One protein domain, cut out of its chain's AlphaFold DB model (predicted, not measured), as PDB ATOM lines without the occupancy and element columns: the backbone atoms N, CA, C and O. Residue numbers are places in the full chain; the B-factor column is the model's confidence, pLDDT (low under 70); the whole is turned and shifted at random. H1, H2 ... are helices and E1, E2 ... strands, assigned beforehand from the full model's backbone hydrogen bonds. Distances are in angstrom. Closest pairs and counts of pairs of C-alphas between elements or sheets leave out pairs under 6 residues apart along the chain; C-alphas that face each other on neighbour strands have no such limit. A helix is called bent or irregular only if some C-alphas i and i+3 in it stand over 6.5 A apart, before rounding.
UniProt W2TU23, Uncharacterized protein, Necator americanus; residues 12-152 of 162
ATOM      1  N   GLU A  12     144.199 246.930 202.207       85.06
ATOM      2  CA  GLU A  12     142.800 247.148 202.596       85.06
ATOM      3  C   GLU A  12     142.096 245.822 202.907       85.06
ATOM      4  O   GLU A  12     141.380 245.693 203.897       85.06
ATOM      5  N   THR A  13     142.312 244.807 202.062       86.81
ATOM      6  CA  THR A  13     141.753 243.472 202.280       86.81
ATOM      7  C   THR A  13     142.735 242.375 201.899       86.81
ATOM      8  O   THR A  13     143.498 242.499 200.940       86.81
ATOM      9  N   TRP A  14     142.665 241.265 202.630       89.44
ATOM     10  CA  TRP A  14     143.312 240.002 202.284       89.44
ATOM     11  C   TRP A  14     142.252 238.955 201.966       89.44
ATOM     12  O   TRP A  14     141.174 238.940 202.565       89.44
ATOM     13  N   SER A  15     142.548 238.060 201.027       90.75
ATOM     14  CA  SER A  15     141.734 236.860 200.860       90.75
ATOM     15  C   SER A  15     141.874 235.947 202.076       90.75
ATOM     16  O   SER A  15     142.892 235.960 202.772       90.75
ATOM     17  N   GLU A  16     140.909 235.055 202.267       91.94
ATOM     18  CA  GLU A  16     141.129 233.881 203.109       91.94
ATOM     19  C   GLU A  16     142.345 233.087 202.613       91.94
ATOM     20  O   GLU A  16     142.772 233.207 201.453       91.94
ATOM     21  N   TRP A  17     142.907 232.281 203.507       93.00
ATOM     22  CA  TRP A  17     143.970 231.356 203.148       93.00
ATOM     23  C   TRP A  17     143.439 230.320 202.167       93.00
ATOM     24  O   TRP A  17     142.432 229.657 202.416       93.00
ATOM     25  N   GLY A  18     144.127 230.196 201.038       92.00
ATOM     26  CA  GLY A  18     143.789 229.226 200.019       92.00
ATOM     27  C   GLY A  18     143.930 227.781 200.490       92.00
ATOM     28  O   GLY A  18     144.464 227.503 201.567       92.00
ATOM     29  N   PRO A  19     143.482 226.826 199.662       93.19
ATOM     30  CA  PRO A  19     143.828 225.434 199.889       93.19
ATOM     31  C   PRO A  19     145.345 225.243 199.854       93.19
ATOM     32  O   PRO A  19     146.070 226.047 199.263       93.19
ATOM     33  N   CYS A  20     145.809 224.152 200.449       93.56
ATOM     34  CA  CYS A  20     147.215 223.801 200.380       93.56
ATOM     35  C   CYS A  20     147.598 223.442 198.944       93.56
ATOM     36  O   CYS A  20     146.877 222.716 198.254       93.56
ATOM     37  N   VAL A  21     148.712 224.005 198.497       94.06
ATOM     38  CA  VAL A  21     149.342 223.715 197.216       94.06
ATOM     39  C   VAL A  21     150.341 222.592 197.445       94.06
ATOM     40  O   VAL A  21     151.118 222.626 198.405       94.06
ATOM     41  N   TRP A  22     150.296 221.568 196.597       94.75
ATOM     42  CA  TRP A  22     151.191 220.424 196.715       94.75
ATOM     43  C   TRP A  22     151.527 219.785 195.368       94.75
ATOM     44  O   TRP A  22     150.820 219.974 194.366       94.75
ATOM     45  N   LEU A  23     152.655 219.074 195.324       92.88
ATOM     46  CA  LEU A  23     153.222 218.523 194.096       92.88
ATOM     47  C   LEU A  23     152.340 217.410 193.526       92.88
ATOM     48  O   LEU A  23     151.948 217.491 192.364       92.88
ATOM     49  N   LYS A  24     151.996 216.396 194.325       91.19
ATOM     50  CA  LYS A  24     151.152 215.256 193.924       91.19
ATOM     51  C   LYS A  24     150.541 214.572 195.141       91.19
ATOM     52  O   LYS A  24     151.075 214.688 196.230       91.19
ATOM     53  N   GLY A  25     149.457 213.831 194.950       88.75
ATOM     54  CA  GLY A  25     148.849 213.012 195.996       88.75
ATOM     55  C   GLY A  25     147.419 212.613 195.648       88.75
ATOM     56  O   GLY A  25     146.976 212.776 194.508       88.75
ATOM     57  N   LYS A  26     146.683 212.109 196.645       86.56
ATOM     58  CA  LYS A  26     145.318 211.578 196.468       86.56
ATOM     59  C   LYS A  26     144.279 212.650 196.130       86.56
ATOM     60  O   LYS A  26     143.274 212.352 195.483       86.56
ATOM     61  N   GLU A  27     144.491 213.897 196.549       89.81
ATOM     62  CA  GLU A  27     143.578 214.983 196.197       89.81
ATOM     63  C   GLU A  27     143.671 215.321 194.706       89.81
ATOM     64  O   GLU A  27     144.729 215.697 194.199       89.81
ATOM     65  N   LYS A  28     142.525 215.327 194.010       90.00
ATOM     66  CA  LYS A  28     142.434 215.735 192.592       90.00
ATOM     67  C   LYS A  28     143.024 217.125 192.326       90.00
ATOM     68  O   LYS A  28     143.424 217.419 191.203       90.00
ATOM     69  N   ARG A  29     143.066 218.008 193.335       90.44
ATOM     70  CA  ARG A  29     143.687 219.334 193.220       90.44
ATOM     71  C   ARG A  29     145.186 219.229 192.929       90.44
ATOM     72  O   ARG A  29     145.662 219.984 192.090       90.44
ATOM     73  N   PHE A  30     145.898 218.285 193.542       91.94
ATOM     74  CA  PHE A  30     147.352 218.152 193.393       91.94
ATOM     75  C   PHE A  30     147.774 217.660 192.009       91.94
ATOM     76  O   PHE A  30     148.933 217.798 191.637       91.94
ATOM     77  N   GLN A  31     146.836 217.144 191.215       89.00
ATOM     78  CA  GLN A  31     147.065 216.775 189.815       89.00
ATOM     79  C   GLN A  31     147.000 217.985 188.868       89.00
ATOM     80  O   GLN A  31     147.403 217.894 187.712       89.00
ATOM     81  N   ARG A  32     146.501 219.136 189.339       92.25
ATOM     82  CA  ARG A  32     146.370 220.353 188.529       92.25
ATOM     83  C   ARG A  32     147.695 221.114 188.435       92.25
ATOM     84  O   ARG A  32     148.618 220.882 189.222       92.25
ATOM     85  N   SER A  33     147.768 222.040 187.478       91.50
ATOM     86  CA  SER A  33     148.860 223.017 187.385       91.50
ATOM     87  C   SER A  33     148.922 223.888 188.643       91.50
ATOM     88  O   SER A  33     147.894 224.085 189.294       91.50
ATOM     89  N   TYR A  34     150.094 224.446 188.960       90.62
ATOM     90  CA  TYR A  34     150.297 225.311 190.130       90.62
ATOM     91  C   TYR A  34     149.212 226.400 190.262       90.62
ATOM     92  O   TYR A  34     148.498 226.458 191.265       90.62
ATOM     93  N   PHE A  35     148.999 227.199 189.210       90.69
ATOM     94  CA  PHE A  35     148.014 228.289 189.231       90.69
ATOM     95  C   PHE A  35     146.570 227.799 189.434       90.69
ATOM     96  O   PHE A  35     145.746 228.500 190.026       90.69
ATOM     97  N   ASP A  36     146.248 226.583 188.990       91.50
ATOM     98  CA  ASP A  36     144.910 226.001 189.133       91.50
ATOM     99  C   ASP A  36     144.690 225.322 190.497       91.50
ATOM    100  O   ASP A  36     143.564 224.896 190.800       91.50
ATOM    101  N   GLN A  37     145.722 225.248 191.345       92.00
ATOM    102  CA  GLN A  37     145.594 224.881 192.758       92.00
ATOM    103  C   GLN A  37     145.208 226.082 193.631       92.00
ATOM    104  O   GLN A  37     144.510 225.895 194.627       92.00
ATOM    105  N   LEU A  38     145.555 227.308 193.220       89.69
ATOM    106  CA  LEU A  38     145.305 228.539 193.981       89.69
ATOM    107  C   LEU A  38     143.818 228.787 194.253       89.69
ATOM    108  O   LEU A  38     142.962 228.385 193.456       89.69
ATOM    109  N   LEU A  39     143.507 229.500 195.342       87.19
ATOM    110  CA  LEU A  39     142.132 229.821 195.744       87.19
ATOM    111  C   LEU A  39     141.356 230.464 194.572       87.19
ATOM    112  O   LEU A  39     141.785 231.512 194.072       87.19
ATOM    113  N   PRO A  40     140.251 229.853 194.097       85.12
ATOM    114  CA  PRO A  40     139.440 230.407 193.018       85.12
ATOM    115  C   PRO A  40     138.505 231.525 193.506       85.12
ATOM    116  O   PRO A  40     138.472 231.886 194.680       85.12
ATOM    117  N   GLY A  41     137.701 232.060 192.588       82.25
ATOM    118  CA  GLY A  41     136.637 233.017 192.896       82.25
ATOM    119  C   GLY A  41     137.088 234.475 192.866       82.25
ATOM    120  O   GLY A  41     138.264 234.785 192.672       82.25
ATOM    121  N   ARG A  42     136.129 235.396 193.020       75.44
ATOM    122  CA  ARG A  42     136.369 236.842 192.875       75.44
ATOM    123  C   ARG A  42     137.345 237.383 193.908       75.44
ATOM    124  O   ARG A  42     137.982 238.388 193.621       75.44
ATOM    125  N   LYS A  43     137.444 236.754 195.085       75.69
ATOM    126  CA  LYS A  43     138.355 237.129 196.178       75.69
ATOM    127  C   LYS A  43     139.651 236.311 196.227       75.69
ATOM    128  O   LYS A  43     140.572 236.712 196.924       75.69
ATOM    129  N   GLY A  44     139.744 235.214 195.476       83.75
ATOM    130  CA  GLY A  44     140.889 234.309 195.520       83.75
ATOM    131  C   GLY A  44     142.080 234.752 194.672       83.75
ATOM    132  O   GLY A  44     141.956 235.567 193.754       83.75
ATOM    133  N   CYS A  45     143.238 234.167 194.971       85.69
ATOM    134  CA  CYS A  45     144.495 234.438 194.281       85.69
ATOM    135  C   CYS A  45     144.463 234.100 192.790       85.69
ATOM    136  O   CYS A  45     145.043 234.827 191.992       85.69
ATOM    137  N   ARG A  46     143.732 233.056 192.385       84.75
ATOM    138  CA  ARG A  46     143.717 232.582 190.992       84.75
ATOM    139  C   ARG A  46     143.264 233.642 189.990       84.75
ATOM    140  O   ARG A  46     143.775 233.707 188.880       84.75
ATOM    141  N   ASN A  47     142.287 234.456 190.383       83.50
ATOM    142  CA  ASN A  47     141.724 235.501 189.530       83.50
ATOM    143  C   ASN A  47     142.357 236.872 189.786       83.50
ATOM    144  O   ASN A  47     141.938 237.858 189.179       83.50
ATOM    145  N   HIS A  48     143.332 236.956 190.694       83.19
ATOM    146  CA  HIS A  48     144.033 238.199 190.960       83.19
ATOM    147  C   HIS A  48     144.837 238.613 189.722       83.19
ATOM    148  O   HIS A  48     145.473 237.767 189.088       83.19
ATOM    149  N   VAL A  49     144.824 239.907 189.383       80.88
ATOM    150  CA  VAL A  49     145.481 240.440 188.174       80.88
ATOM    151  C   VAL A  49     146.941 240.003 188.082       80.88
ATOM    152  O   VAL A  49     147.394 239.577 187.025       80.88
ATOM    153  N   PHE A  50     147.637 239.995 189.218       80.69
ATOM    154  CA  PHE A  50     149.010 239.526 189.315       80.69
ATOM    155  C   PHE A  50     149.184 238.074 188.841       80.69
ATOM    156  O   PHE A  50     149.990 237.807 187.956       80.69
ATOM    157  N   PHE A  51     148.409 237.136 189.391       83.88
ATOM    158  CA  PHE A  51     148.524 235.719 189.046       83.88
ATOM    159  C   PHE A  51     148.058 235.423 187.623       83.88
ATOM    160  O   PHE A  51     148.597 234.518 186.995       83.88
ATOM    161  N   ARG A  52     147.108 236.202 187.091       85.69
ATOM    162  CA  ARG A  52     146.740 236.130 185.672       85.69
ATOM    163  C   ARG A  52     147.912 236.528 184.782       85.69
ATOM    164  O   ARG A  52     148.303 235.737 183.939       85.69
ATOM    165  N   LEU A  53     148.539 237.677 185.039       86.88
ATOM    166  CA  LEU A  53     149.716 238.121 184.283       86.88
ATOM    167  C   LEU A  53     150.891 237.144 184.410       86.88
ATOM    168  O   LEU A  53     151.559 236.863 183.416       86.88
ATOM    169  N   LEU A  54     151.126 236.591 185.609       87.50
ATOM    170  CA  LEU A  54     152.134 235.549 185.796       87.50
ATOM    171  C   LEU A  54     151.833 234.308 184.958       87.50
ATOM    172  O   LEU A  54     152.724 233.790 184.290       87.50
ATOM    173  N   LYS A  55     150.589 233.821 185.015       90.31
ATOM    174  CA  LYS A  55     150.151 232.637 184.277       90.31
ATOM    175  C   LYS A  55     150.257 232.866 182.771       90.31
ATOM    176  O   LYS A  55     150.757 231.994 182.071       90.31
ATOM    177  N   ASP A  56     149.851 234.034 182.289       90.69
ATOM    178  CA  ASP A  56     149.866 234.362 180.865       90.69
ATOM    179  C   ASP A  56     151.305 234.486 180.333       90.69
ATOM    180  O   ASP A  56     151.608 233.999 179.246       90.69
ATOM    181  N   ARG A  57     152.221 235.081 181.110       90.75
ATOM    182  CA  ARG A  57     153.606 235.328 180.671       90.75
ATOM    183  C   ARG A  57     154.558 234.158 180.926       90.75
ATOM    184  O   ARG A  57     155.361 233.825 180.056       90.75
ATOM    185  N   TRP A  58     154.474 233.540 182.102       91.50
ATOM    186  CA  TRP A  58     155.414 232.519 182.584       91.50
ATOM    187  C   TRP A  58     154.746 231.180 182.906       91.50
ATOM    188  O   TRP A  58     155.402 230.282 183.431       91.50
ATOM    189  N   GLY A  59     153.462 230.995 182.584       92.00
ATOM    190  CA  GLY A  59     152.717 229.776 182.917       92.00
ATOM    191  C   GLY A  59     153.389 228.489 182.446       92.00
ATOM    192  O   GLY A  59     153.411 227.508 183.185       92.00
ATOM    193  N   VAL A  60     153.996 228.507 181.256       94.00
ATOM    194  CA  VAL A  60     154.749 227.362 180.723       94.00
ATOM    195  C   VAL A  60     156.014 227.092 181.543       94.00
ATOM    196  O   VAL A  60     156.247 225.948 181.918       94.00
ATOM    197  N   ALA A  61     156.788 228.125 181.896       93.62
ATOM    198  CA  ALA A  61     157.974 227.981 182.745       93.62
ATOM    199  C   ALA A  61     157.620 227.415 184.130       93.62
ATOM    200  O   ALA A  61     158.224 226.440 184.573       93.62
ATOM    201  N   PHE A  62     156.576 227.953 184.769       91.62
ATOM    202  CA  PHE A  62     156.054 227.425 186.032       91.62
ATOM    203  C   PHE A  62     155.605 225.967 185.907       91.62
ATOM    204  O   PHE A  62     155.897 225.166 186.788       91.62
ATOM    205  N   ASN A  63     154.911 225.605 184.825       93.12
ATOM    206  CA  ASN A  63     154.480 224.227 184.608       93.12
ATOM    207  C   ASN A  63     155.666 223.281 184.418       93.12
ATOM    208  O   ASN A  63     155.661 222.206 185.007       93.12
ATOM    209  N   ASN A  64     156.681 223.673 183.648       94.69
ATOM    210  CA  ASN A  64     157.879 222.863 183.437       94.69
ATOM    211  C   ASN A  64     158.623 222.628 184.754       94.69
ATOM    212  O   ASN A  64     158.910 221.483 185.102       94.69
ATOM    213  N   PHE A  65     158.838 223.697 185.524       92.44
ATOM    214  CA  PHE A  65     159.413 223.630 186.864       92.44
ATOM    215  C   PHE A  65     158.613 222.703 187.791       92.44
ATOM    216  O   PHE A  65     159.155 221.765 188.372       92.44
ATOM    217  N   TYR A  66     157.301 222.921 187.895       91.75
ATOM    218  CA  TYR A  66     156.450 222.176 188.822       91.75
ATOM    219  C   TYR A  66     156.297 220.703 188.424       91.75
ATOM    220  O   TYR A  66     156.257 219.828 189.288       91.75
ATOM    221  N   ASN A  67     156.234 220.411 187.122       93.69
ATOM    222  CA  ASN A  67     156.186 219.043 186.610       93.69
ATOM    223  C   ASN A  67     157.495 218.301 186.872       93.69
ATOM    224  O   ASN A  67     157.451 217.132 187.246       93.69
ATOM    225  N   TYR A  68     158.637 218.975 186.729       93.56
ATOM    226  CA  TYR A  68     159.925 218.404 187.100       93.56
ATOM    227  C   TYR A  68     159.957 218.040 188.587       93.56
ATOM    228  O   TYR A  68     160.186 216.879 188.914       93.56
ATOM    229  N   LEU A  69     159.623 218.981 189.480       92.00
ATOM    230  CA  LEU A  69     159.565 218.716 190.923       92.00
ATOM    231  C   LEU A  69     158.601 217.582 191.276       92.00
ATOM    232  O   LEU A  69     158.897 216.746 192.131       92.00
ATOM    233  N   ARG A  70     157.449 217.523 190.603       93.19
ATOM    234  CA  ARG A  70     156.476 216.438 190.754       93.19
ATOM    235  C   ARG A  70     157.050 215.082 190.344       93.19
ATOM    236  O   ARG A  70     156.757 214.097 191.017       93.19
ATOM    237  N   ASP A  71     157.820 215.025 189.260       93.00
ATOM    238  CA  ASP A  71     158.424 213.785 188.770       93.00
ATOM    239  C   ASP A  71     159.558 213.293 189.675       93.00
ATOM    240  O   ASP A  71     159.623 212.103 189.988       93.00
ATOM    241  N   ILE A  72     160.436 214.192 190.132       92.12
ATOM    242  CA  ILE A  72     161.549 213.806 191.007       92.12
ATOM    243  C   ILE A  72     161.094 213.474 192.426       92.12
ATOM    244  O   ILE A  72     161.734 212.665 193.088       92.12
ATOM    245  N   THR A  73     160.000 214.054 192.917       92.38
ATOM    246  CA  THR A  73     159.510 213.782 194.273       92.38
ATOM    247  C   THR A  73     158.841 212.413 194.312       92.38
ATOM    248  O   THR A  73     157.945 212.133 193.521       92.38
ATOM    249  N   ILE A  74     159.238 211.553 195.249       93.62
ATOM    250  CA  ILE A  74     158.599 210.254 195.496       93.62
ATOM    251  C   ILE A  74     157.421 210.435 196.450       93.62
ATOM    252  O   ILE A  74     156.335 209.943 196.142       93.62
ATOM    253  N   SER A  75     157.610 211.193 197.535       93.44
ATOM    254  CA  SER A  75     156.586 211.452 198.552       93.44
ATOM    255  C   SER A  75     155.267 211.952 197.951       93.44
ATOM    256  O   SER A  75     155.222 212.948 197.231       93.44
ATOM    257  N   GLU A  76     154.173 211.257 198.261       92.50
ATOM    258  CA  GLU A  76     152.813 211.699 197.915       92.50
ATOM    259  C   GLU A  76     152.154 212.508 199.033       92.50
ATOM    260  O   GLU A  76     151.257 213.310 198.781       92.50
ATOM    261  N   GLN A  77     152.583 212.296 200.274       93.81
ATOM    262  CA  GLN A  77     152.137 213.083 201.419       93.81
ATOM    263  C   GLN A  77     152.916 214.396 201.477       93.81
ATOM    264  O   GLN A  77     154.083 214.438 201.083       93.81
ATOM    265  N   GLN A  78     152.271 215.453 201.968       94.56
ATOM    266  CA  GLN A  78     152.928 216.725 202.252       94.56
ATOM    267  C   GLN A  78     154.081 216.531 203.247       94.56
ATOM    268  O   GLN A  78     153.920 215.863 204.263       94.56
ATOM    269  N   CYS A  79     155.244 217.105 202.945       94.38
ATOM    270  CA  CYS A  79     156.493 216.890 203.679       94.38
ATOM    271  C   CYS A  79     157.439 218.088 203.522       94.38
ATOM    272  O   CYS A  79     157.224 218.951 202.667       94.38
ATOM    273  N   GLY A  80     158.492 218.127 204.341       92.00
ATOM    274  CA  GLY A  80     159.600 219.082 204.260       92.00
ATOM    275  C   GLY A  80     159.186 220.538 204.443       92.00
ATOM    276  O   GLY A  80     159.888 221.428 203.985       92.00
ATOM    277  N   GLU A  81     158.012 220.772 205.029       92.19
ATOM    278  CA  GLU A  81     157.356 222.085 205.084       92.19
ATOM    279  C   GLU A  81     157.140 222.751 203.708       92.19
ATOM    280  O   GLU A  81     156.857 223.946 203.620       92.19
ATOM    281  N   CYS A  82     157.202 221.968 202.628       90.88
ATOM    282  CA  CYS A  82     157.125 222.455 201.255       90.88
ATOM    283  C   CYS A  82     155.680 222.697 200.777       90.88
ATOM    284  O   CYS A  82     155.485 223.285 199.713       90.88
ATOM    285  N   SER A  83     154.649 222.233 201.502       93.62
ATOM    286  CA  SER A  83     153.250 222.546 201.178       93.62
ATOM    287  C   SER A  83     152.818 223.825 201.875       93.62
ATOM    288  O   SER A  83     152.880 223.951 203.105       93.62
ATOM    289  N   TYR A  84     152.290 224.753 201.086       92.88
ATOM    290  CA  TYR A  84     151.925 226.086 201.539       92.88
ATOM    291  C   TYR A  84     150.511 226.477 201.118       92.88
ATOM    292  O   TYR A  84     149.926 225.943 200.176       92.88
ATOM    293  N   GLN A  85     149.956 227.438 201.845       93.19
ATOM    294  CA  GLN A  85     148.739 228.159 201.507       93.19
ATOM    295  C   GLN A  85     149.113 229.580 201.119       93.19
ATOM    296  O   GLN A  85     150.001 230.174 201.727       93.19
ATOM    297  N   GLN A  86     148.382 230.142 200.162       92.06
ATOM    298  CA  GLN A  86     148.548 231.534 199.763       92.06
ATOM    299  C   GLN A  86     147.313 232.361 200.096       92.06
ATOM    300  O   GLN A  86     146.181 231.876 200.017       92.06
ATOM    301  N   SER A  87     147.541 233.625 200.423       91.31
ATOM    302  CA  SER A  87     146.525 234.662 200.528       91.31
ATOM    303  C   SER A  87     146.958 235.872 199.706       91.31
ATOM    304  O   SER A  87     148.142 236.201 199.644       91.31
ATOM    305  N   CYS A  88     146.003 236.530 199.056       88.88
ATOM    306  CA  CYS A  88     146.275 237.660 198.178       88.88
ATOM    307  C   CYS A  88     145.714 238.949 198.750       88.88
ATOM    308  O   CYS A  88     144.524 239.026 199.069       88.88
ATOM    309  N   GLY A  89     146.581 239.952 198.846       87.50
ATOM    310  CA  GLY A  89     146.234 241.295 199.279       87.50
ATOM    311  C   GLY A  89     145.655 242.118 198.133       87.50
ATOM    312  O   GLY A  89     145.997 241.916 196.967       87.50
ATOM    313  N   ARG A  90     144.766 243.056 198.460       81.50
ATOM    314  CA  ARG A  90     144.180 244.023 197.522       81.50
ATOM    315  C   ARG A  90     144.319 245.429 198.055       81.50
ATOM    316  O   ARG A  90     144.257 245.626 199.266       81.50
ATOM    317  N   GLN A  91     144.444 246.372 197.119       80.94
ATOM    318  CA  GLN A  91     144.622 247.796 197.413       80.94
ATOM    319  C   GLN A  91     145.706 247.991 198.474       80.94
ATOM    320  O   GLN A  91     145.473 248.452 199.586       80.94
ATOM    321  N   CYS A  92     146.887 247.486 198.145       79.44
ATOM    322  CA  CYS A  92     147.988 247.412 199.076       79.44
ATOM    323  C   CYS A  92     149.040 248.468 198.752       79.44
ATOM    324  O   CYS A  92     149.407 248.666 197.590       79.44
ATOM    325  N   HIS A  93     149.578 249.086 199.793       75.94
ATOM    326  CA  HIS A  93     150.612 250.106 199.703       75.94
ATOM    327  C   HIS A  93     151.973 249.510 200.036       75.94
ATOM    328  O   HIS A  93     152.094 248.599 200.863       75.94
ATOM    329  N   ARG A  94     153.032 250.014 199.404       68.38
ATOM    330  CA  ARG A  94     154.390 249.654 199.817       68.38
ATOM    331  C   ARG A  94     154.637 250.214 201.224       68.38
ATOM    332  O   ARG A  94     154.222 251.325 201.539       68.38
ATOM    333  N   ARG A  95     155.306 249.452 202.099       60.62
ATOM    334  CA  ARG A  95     155.676 249.959 203.434       60.62
ATOM    335  C   ARG A  95     156.485 251.255 203.271       60.62
ATOM    336  O   ARG A  95     157.540 251.216 202.646       60.62
ATOM    337  N   GLY A  96     155.982 252.358 203.831       59.31
ATOM    338  CA  GLY A  96     156.633 253.673 203.816       59.31
ATOM    339  C   GLY A  96     156.203 254.630 202.699       59.31
ATOM    340  O   GLY A  96     156.595 255.788 202.754       59.31
ATOM    341  N   ASP A  97     155.387 254.196 201.731       59.19
ATOM    342  CA  ASP A  97     154.892 255.073 200.663       59.19
ATOM    343  C   ASP A  97     153.441 254.732 200.291       59.19
ATOM    344  O   ASP A  97     153.143 253.680 199.719       59.19
ATOM    345  N   VAL A  98     152.524 255.637 200.647       60.28
ATOM    346  CA  VAL A  98     151.078 255.504 200.405       60.28
ATOM    347  C   VAL A  98     150.734 255.782 198.934       60.28
ATOM    348  O   VAL A  98     149.689 255.346 198.456       60.28
ATOM    349  N   SER A  99     151.617 256.460 198.192       57.69
ATOM    350  CA  SER A  99     151.377 256.857 196.800       57.69
ATOM    351  C   SER A  99     151.632 255.734 195.790       57.69
ATOM    352  O   SER A  99     151.094 255.759 194.684       57.69
ATOM    353  N   MET A 100     152.407 254.714 196.174       52.34
ATOM    354  CA  MET A 100     152.831 253.647 195.274       52.34
ATOM    355  C   MET A 100     152.124 252.321 195.597       52.34
ATOM    356  O   MET A 100     152.460 251.610 196.552       52.34
ATOM    357  N   ILE A 101     151.145 251.965 194.762       56.84
ATOM    358  CA  ILE A 101     150.462 250.666 194.809       56.84
ATOM    359  C   ILE A 101     151.390 249.629 194.178       56.84
ATOM    360  O   ILE A 101     151.622 249.637 192.969       56.84
ATOM    361  N   ASN A 102     151.927 248.714 194.981       55.03
ATOM    362  CA  ASN A 102     152.607 247.546 194.429       55.03
ATOM    363  C   ASN A 102     151.528 246.530 193.978       55.03
ATOM    364  O   ASN A 102     150.645 246.178 194.754       55.03
ATOM    365  N   PRO A 103     151.529 246.046 192.727       58.16
ATOM    366  CA  PRO A 103     150.532 245.068 192.282       58.16
ATOM    367  C   PRO A 103     150.740 243.670 192.898       58.16
ATOM    368  O   PRO A 103     149.890 242.791 192.734       58.16
ATOM    369  N   LEU A 104     151.869 243.455 193.585       65.50
ATOM    370  CA  LEU A 104     152.310 242.173 194.117       65.50
ATOM    371  C   LEU A 104     152.199 242.122 195.645       65.50
ATOM    372  O   LEU A 104     153.129 242.516 196.350       65.50
ATOM    373  N   PHE A 105     151.103 241.562 196.153       79.00
ATOM    374  CA  PHE A 105     150.982 241.221 197.570       79.00
ATOM    375  C   PHE A 105     150.431 239.816 197.733       79.00
ATOM    376  O   PHE A 105     149.229 239.568 197.625       79.00
ATOM    377  N   VAL A 106     151.356 238.898 197.980       85.75
ATOM    378  CA  VAL A 106     151.071 237.505 198.293       85.75
ATOM    379  C   VAL A 106     151.619 237.244 199.685       85.75
ATOM    380  O   VAL A 106     152.767 237.570 199.981       85.75
ATOM    381  N   ALA A 107     150.767 236.691 200.534       89.69
ATOM    382  CA  ALA A 107     151.154 236.098 201.793       89.69
ATOM    383  C   ALA A 107     151.170 234.583 201.619       89.69
ATOM    384  O   ALA A 107     150.296 234.018 200.962       89.69
ATOM    385  N   GLU A 108     152.146 233.932 202.227       91.25
ATOM    386  CA  GLU A 108     152.355 232.498 202.186       91.25
ATOM    387  C   GLU A 108     152.542 231.989 203.608       91.25
ATOM    388  O   GLU A 108     153.146 232.639 204.460       91.25
ATOM    389  N   ARG A 109     152.012 230.805 203.881       92.06
ATOM    390  CA  ARG A 109     152.292 230.093 205.125       92.06
ATOM    391  C   ARG A 109     152.340 228.605 204.862       92.06
ATOM    392  O   ARG A 109     151.675 228.125 203.944       92.06
ATOM    393  N   ARG A 110     153.036 227.870 205.725       92.62
ATOM    394  CA  ARG A 110     152.957 226.408 205.764       92.62
ATOM    395  C   ARG A 110     151.497 225.961 205.880       92.62
ATOM    396  O   ARG A 110     150.710 226.568 206.612       92.62
ATOM    397  N   CYS A 111     151.131 224.909 205.157       93.19
ATOM    398  CA  CYS A 111     149.797 224.324 205.231       93.19
ATOM    399  C   CYS A 111     149.430 223.954 206.678       93.19
ATOM    400  O   CYS A 111     150.162 223.226 207.350       93.19
ATOM    401  N   MET A 112     148.300 224.482 207.153       92.44
ATOM    402  CA  MET A 112     147.799 224.261 208.511       92.44
ATOM    403  C   MET A 112     147.006 222.956 208.608       92.44
ATOM    404  O   MET A 112     146.242 222.629 207.704       92.44
ATOM    405  N   GLY A 113     147.137 222.250 209.735       90.88
ATOM    406  CA  GLY A 113     146.391 221.012 210.001       90.88
ATOM    407  C   GLY A 113     146.950 219.767 209.307       90.88
ATOM    408  O   GLY A 113     146.294 218.730 209.315       90.88
ATOM    409  N   ILE A 114     148.147 219.861 208.723       91.88
ATOM    410  CA  ILE A 114     148.860 218.744 208.100       91.88
ATOM    411  C   ILE A 114     150.250 218.653 208.728       91.88
ATOM    412  O   ILE A 114     150.942 219.668 208.832       91.88
ATOM    413  N   ASP A 115     150.648 217.452 209.148       92.69
ATOM    414  CA  ASP A 115     152.019 217.199 209.583       92.69
ATOM    415  C   ASP A 115     152.939 217.137 208.361       92.69
ATOM    416  O   ASP A 115     152.725 216.338 207.452       92.69
ATOM    417  N   GLN A 116     153.933 218.019 208.336       93.12
ATOM    418  CA  GLN A 116     154.928 218.127 207.270       93.12
ATOM    419  C   GLN A 116     156.357 218.051 207.813       93.12
ATOM    420  O   GLN A 116     157.294 218.396 207.095       93.12
ATOM    421  N   ASN A 117     156.531 217.642 209.074       93.56
ATOM    422  CA  ASN A 117     157.828 217.670 209.756       93.56
ATOM    423  C   ASN A 117     158.799 216.609 209.211       93.56
ATOM    424  O   ASN A 117     160.005 216.692 209.428       93.56
ATOM    425  N   GLN A 118     158.277 215.599 208.514       93.31
ATOM    426  CA  GLN A 118     159.085 214.578 207.857       93.31
ATOM    427  C   GLN A 118     159.732 215.135 206.591       93.31
ATOM    428  O   GLN A 118     159.091 215.855 205.826       93.31
ATOM    429  N   ALA A 119     160.984 214.760 206.337       92.75
ATOM    430  CA  ALA A 119     161.665 215.103 205.095       92.75
ATOM    431  C   ALA A 119     160.982 214.446 203.883       92.75
ATOM    432  O   ALA A 119     160.450 213.337 203.968       92.75
ATOM    433  N   CYS A 120     161.015 215.121 202.735       92.88
ATOM    434  CA  CYS A 120     160.555 214.532 201.483       92.88
ATOM    435  C   CYS A 120     161.584 213.552 200.917       92.88
ATOM    436  O   CYS A 120     162.786 213.809 200.949       92.88
ATOM    437  N   THR A 121     161.103 212.466 200.318       93.38
ATOM    438  CA  THR A 121     161.926 211.545 199.533       93.38
ATOM    439  C   THR A 121     161.818 211.913 198.059       93.38
ATOM    440  O   THR A 121     160.717 212.123 197.541       93.38
ATOM    441  N   SER A 122     162.951 211.948 197.366       92.38
ATOM    442  CA  SER A 122     163.037 212.139 195.918       92.38
ATOM    443  C   SER A 122     163.740 210.960 195.250       92.38
ATOM    444  O   SER A 122     164.396 210.151 195.906       92.38
ATOM    445  N   LYS A 123     163.641 210.878 193.923       91.56
ATOM    446  CA  LYS A 123     164.534 210.064 193.101       91.56
ATOM    447  C   LYS A 123     165.980 210.492 193.357       91.56
ATOM    448  O   LYS A 123     166.253 211.661 193.655       91.56
ATOM    449  N   PHE A 124     166.901 209.543 193.217       87.88
ATOM    450  CA  PHE A 124     168.325 209.821 193.334       87.88
ATOM    451  C   PHE A 124     168.754 210.856 192.290       87.88
ATOM    452  O   PHE A 124     168.422 210.734 191.112       87.88
ATOM    453  N   THR A 125     169.488 211.870 192.737       84.56
ATOM    454  CA  THR A 125     170.102 212.886 191.880       84.56
ATOM    455  C   THR A 125     171.536 213.093 192.359       84.56
ATOM    456  O   THR A 125     171.728 213.262 193.568       84.56
ATOM    457  N   PRO A 126     172.536 213.063 191.457       83.12
ATOM    458  CA  PRO A 126     173.924 213.320 191.820       83.12
ATOM    459  C   PRO A 126     174.067 214.617 192.619       83.12
ATOM    460  O   PRO A 126     173.388 215.608 192.340       83.12
ATOM    461  N   ASP A 127     174.914 214.577 193.645       81.88
ATOM    462  CA  ASP A 127     175.216 215.709 194.530       81.88
ATOM    463  C   ASP A 127     173.998 216.349 195.209       81.88
ATOM    464  O   ASP A 127     174.076 217.486 195.671       81.88
ATOM    465  N   CYS A 128     172.861 215.641 195.281       82.31
ATOM    466  CA  CYS A 128     171.635 216.169 195.879       82.31
ATOM    467  C   CYS A 128     171.159 217.487 195.222       82.31
ATOM    468  O   CYS A 128     170.383 218.253 195.793       82.31
ATOM    469  N   LYS A 129     171.581 217.753 193.979       84.44
ATOM    470  CA  LYS A 129     171.250 218.991 193.273       84.44
ATOM    471  C   LYS A 129     169.943 218.850 192.500       84.44
ATOM    472  O   LYS A 129     169.932 218.662 191.287       84.44
ATOM    473  N   LEU A 130     168.825 218.928 193.222       86.00
ATOM    474  CA  LEU A 130     167.484 218.900 192.622       86.00
ATOM    475  C   LEU A 130     167.156 220.205 191.884       86.00
ATOM    476  O   LEU A 130     166.378 220.201 190.945       86.00
ATOM    477  N   TRP A 131     167.740 221.334 192.279       88.44
ATOM    478  CA  TRP A 131     167.573 222.610 191.590       88.44
ATOM    479  C   TRP A 131     168.879 223.415 191.656       88.44
ATOM    480  O   TRP A 131     169.587 223.305 192.659       88.44
ATOM    481  N   PRO A 132     169.226 224.212 190.632       89.44
ATOM    482  CA  PRO A 132     168.633 224.264 189.292       89.44
ATOM    483  C   PRO A 132     168.943 223.026 188.445       89.44
ATOM    484  O   PRO A 132     169.984 222.390 188.611       89.44
ATOM    485  N   ASN A 133     168.049 222.716 187.501       88.88
ATOM    486  CA  ASN A 133     168.260 221.686 186.486       88.88
ATOM    487  C   ASN A 133     168.251 222.318 185.075       88.88
ATOM    488  O   ASN A 133     167.174 222.665 184.586       88.88
ATOM    489  N   PRO A 134     169.413 222.417 184.394       88.56
ATOM    490  CA  PRO A 134     169.531 223.049 183.074       88.56
ATOM    491  C   PRO A 134     168.699 222.397 181.963       88.56
ATOM    492  O   PRO A 134     168.448 223.021 180.936       88.56
ATOM    493  N   ALA A 135     168.265 221.144 182.143       90.75
ATOM    494  CA  ALA A 135     167.405 220.466 181.176       90.75
ATOM    495  C   ALA A 135     165.957 220.994 181.197       90.75
ATOM    496  O   ALA A 135     165.197 220.754 180.258       90.75
ATOM    497  N   ILE A 136     165.557 221.701 182.259       93.31
ATOM    498  CA  ILE A 136     164.205 222.235 182.411       93.31
ATOM    499  C   ILE A 136     164.129 223.614 181.766       93.31
ATOM    500  O   ILE A 136     164.648 224.600 182.280       93.31
ATOM    501  N   GLN A 137     163.438 223.686 180.632       93.19
ATOM    502  CA  GLN A 137     163.263 224.939 179.905       93.19
ATOM    503  C   GLN A 137     162.308 225.880 180.646       93.19
ATOM    504  O   GLN A 137     161.168 225.512 180.943       93.19
ATOM    505  N   LEU A 138     162.742 227.121 180.865       93.94
ATOM    506  CA  LEU A 138     161.941 228.191 181.460       93.94
ATOM    507  C   LEU A 138     161.684 229.304 180.422       93.94
ATOM    508  O   LEU A 138     162.336 230.346 180.446       93.94
ATOM    509  N   PRO A 139     160.761 229.105 179.462       94.00
ATOM    510  CA  PRO A 139     160.512 230.092 178.413       94.00
ATOM    511  C   PRO A 139     160.013 231.429 178.979       94.00
ATOM    512  O   PRO A 139     159.344 231.476 180.014       94.00
ATOM    513  N   ASN A 140     160.305 232.521 178.267       92.31
ATOM    514  CA  ASN A 140     159.968 233.908 178.629       92.31
ATOM    515  C   ASN A 140     160.618 234.432 179.925       92.31
ATOM    516  O   ASN A 140     160.330 235.559 180.344       92.31
ATOM    517  N   VAL A 141     161.492 233.649 180.561       90.19
ATOM    518  CA  VAL A 141     162.364 234.106 181.646       90.19
ATOM    519  C   VAL A 141     163.556 234.832 181.023       90.19
ATOM    520  O   VAL A 141     164.200 234.322 180.111       90.19
ATOM    521  N   THR A 142     163.818 236.061 181.468       90.38
ATOM    522  CA  THR A 142     164.983 236.827 181.005       90.38
ATOM    523  C   THR A 142     166.255 236.277 181.637       90.38
ATOM    524  O   THR A 142     166.206 235.732 182.733       90.38
ATOM    525  N   GLU A 143     167.410 236.491 181.011       89.44
ATOM    526  CA  GLU A 143     168.704 236.044 181.551       89.44
ATOM    527  C   GLU A 143     168.947 236.537 182.989       89.44
ATOM    528  O   GLU A 143     169.329 235.767 183.867       89.44
ATOM    529  N   SER A 144     168.611 237.798 183.271       88.75
ATOM    530  CA  SER A 144     168.696 238.366 184.621       88.75
ATOM    531  C   SER A 144     167.803 237.652 185.644       88.75
ATOM    532  O   SER A 144     168.185 237.504 186.801       88.75
ATOM    533  N   MET A 145     166.615 237.196 185.238       87.25
ATOM    534  CA  MET A 145     165.721 236.420 186.101       87.25
ATOM    535  C   MET A 145     166.208 234.980 186.241       87.25
ATOM    536  O   MET A 145     166.095 234.423 187.326       87.25
ATOM    537  N   GLN A 146     166.778 234.403 185.181       89.44
ATOM    538  CA  GLN A 146     167.352 233.061 185.203       89.44
ATOM    539  C   GLN A 146     168.473 232.971 186.242       89.44
ATOM    540  O   GLN A 146     168.444 232.081 187.078       89.44
ATOM    541  N   GLN A 147     169.381 233.953 186.280       87.81
ATOM    542  CA  GLN A 147     170.447 234.016 187.290       87.81
ATOM    543  C   GLN A 147     169.903 234.060 188.726       87.81
ATOM    544  O   GLN A 147     170.450 233.413 189.615       87.81
ATOM    545  N   ILE A 148     168.809 234.796 188.954       87.69
ATOM    546  CA  ILE A 148     168.143 234.836 190.264       87.69
ATOM    547  C   ILE A 148     167.553 233.466 190.593       87.69
ATOM    548  O   ILE A 148     167.755 232.975 191.695       87.69
ATOM    549  N   ILE A 149     166.837 232.861 189.644       87.25
ATOM    550  CA  ILE A 149     166.167 231.566 189.796       87.25
ATOM    551  C   ILE A 149     167.170 230.434 190.058       87.25
ATOM    552  O   ILE A 149     166.912 229.574 190.901       87.25
ATOM    553  N   ASP A 150     168.304 230.441 189.362       86.81
ATOM    554  CA  ASP A 150     169.368 229.447 189.508       86.81
ATOM    555  C   ASP A 150     170.122 229.593 190.834       86.81
ATOM    556  O   ASP A 150     170.665 228.617 191.343       86.81
ATOM    557  N   GLY A 151     170.131 230.803 191.401       84.62
ATOM    558  CA  GLY A 151     170.695 231.097 192.716       84.62
ATOM    559  C   GLY A 151     169.729 230.890 193.887       84.62
ATOM    560  O   GLY A 151     170.102 231.183 195.021       84.62
ATOM    561  N   LEU A 152     168.490 230.437 193.652       83.56
ATOM    562  CA  LEU A 152     167.557 230.126 194.735       83.56
ATOM    563  C   LEU A 152     167.925 228.787 195.381       83.56
ATOM    564  O   LEU A 152     167.786 227.735 194.753       83.56
TER     565      LEU A 152
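AT A GLANCE: This is residues 12 to 152 of the 162 residues of an uncharacterized protein of Necator americanus (UniProt W2TU23). A small sheet built along one long, bent strand, E2, makes one side of the domain, and the bent helix H3 with the short helices H1 and H2 makes the other. From the sheet a long stretch with no named element leads round to H4, which touches no other helix. The printed part has 141 residues, in the order E1 H1 H2 H3 E2 E3 E4 H4; the class is mixed, helices and strands, with under half of the residues in named elements. The branched sheet is antiparallel. The whole is compact, with a radius of gyration of the C-alphas of 16.3 A and spans of 50 by 39 by 26 A.

IN THESE COORDINATES: E2, residues 84 to 94, is 23.8 A long and begins at C-alpha 84 (151.925, 226.086, 201.539). E1 is residues 12 to 14, E3 97 to 101 and E4 106 to 110, 13.5 A. H1 is residues 28 to 31 and H2 34 to 37. H3, residues 49 to 72, was assigned as one helix by its hydrogen bonds but is bent, with C-alphas 57 and 60 8.0 A apart; its arms are H3a, residues 49 to 57, 12.2 A, and H3b, residues 60 to 72, 18.3 A. H4, residues 143 to 150, 10.4 A, ends at C-alpha 150 (169.368, 229.447, 189.508).

HOW THE PARTS SIT: E1 lies on one side of E2 (N 90 to O 13, 2.8 A) and E4 on the other (N 87 to O 107, 2.8 A). E2 bends by 95 degrees at residue 91 and forms a hairpin with E3 (N 97 to O 94, 3.1 A). H3a is not on the sheet, but only just, with 4 pairs of C-alphas within 10 A. H3a and H3b are about perpendicular, at 82 degrees. H2 only just touches H3b, with 3 pairs of C-alphas within 8 A, the closest those of Tyr 34 and Asn 63, 7.0 A. Every O i to N i+4 pair is within hydrogen-bond range in H3a and H3b, and 3 of 4 in H4; H1 and H2 are too short for one.

THE WHOLE: The C-alphas of Ser 99 and Phe 124, the two farthest apart, are 50.1 A apart. The printed part has no cut. The links E1 to H1, H2 to H3, H3 to E2 and E4 to H4 are long. Residues 94 to 104 are under pLDDT 70.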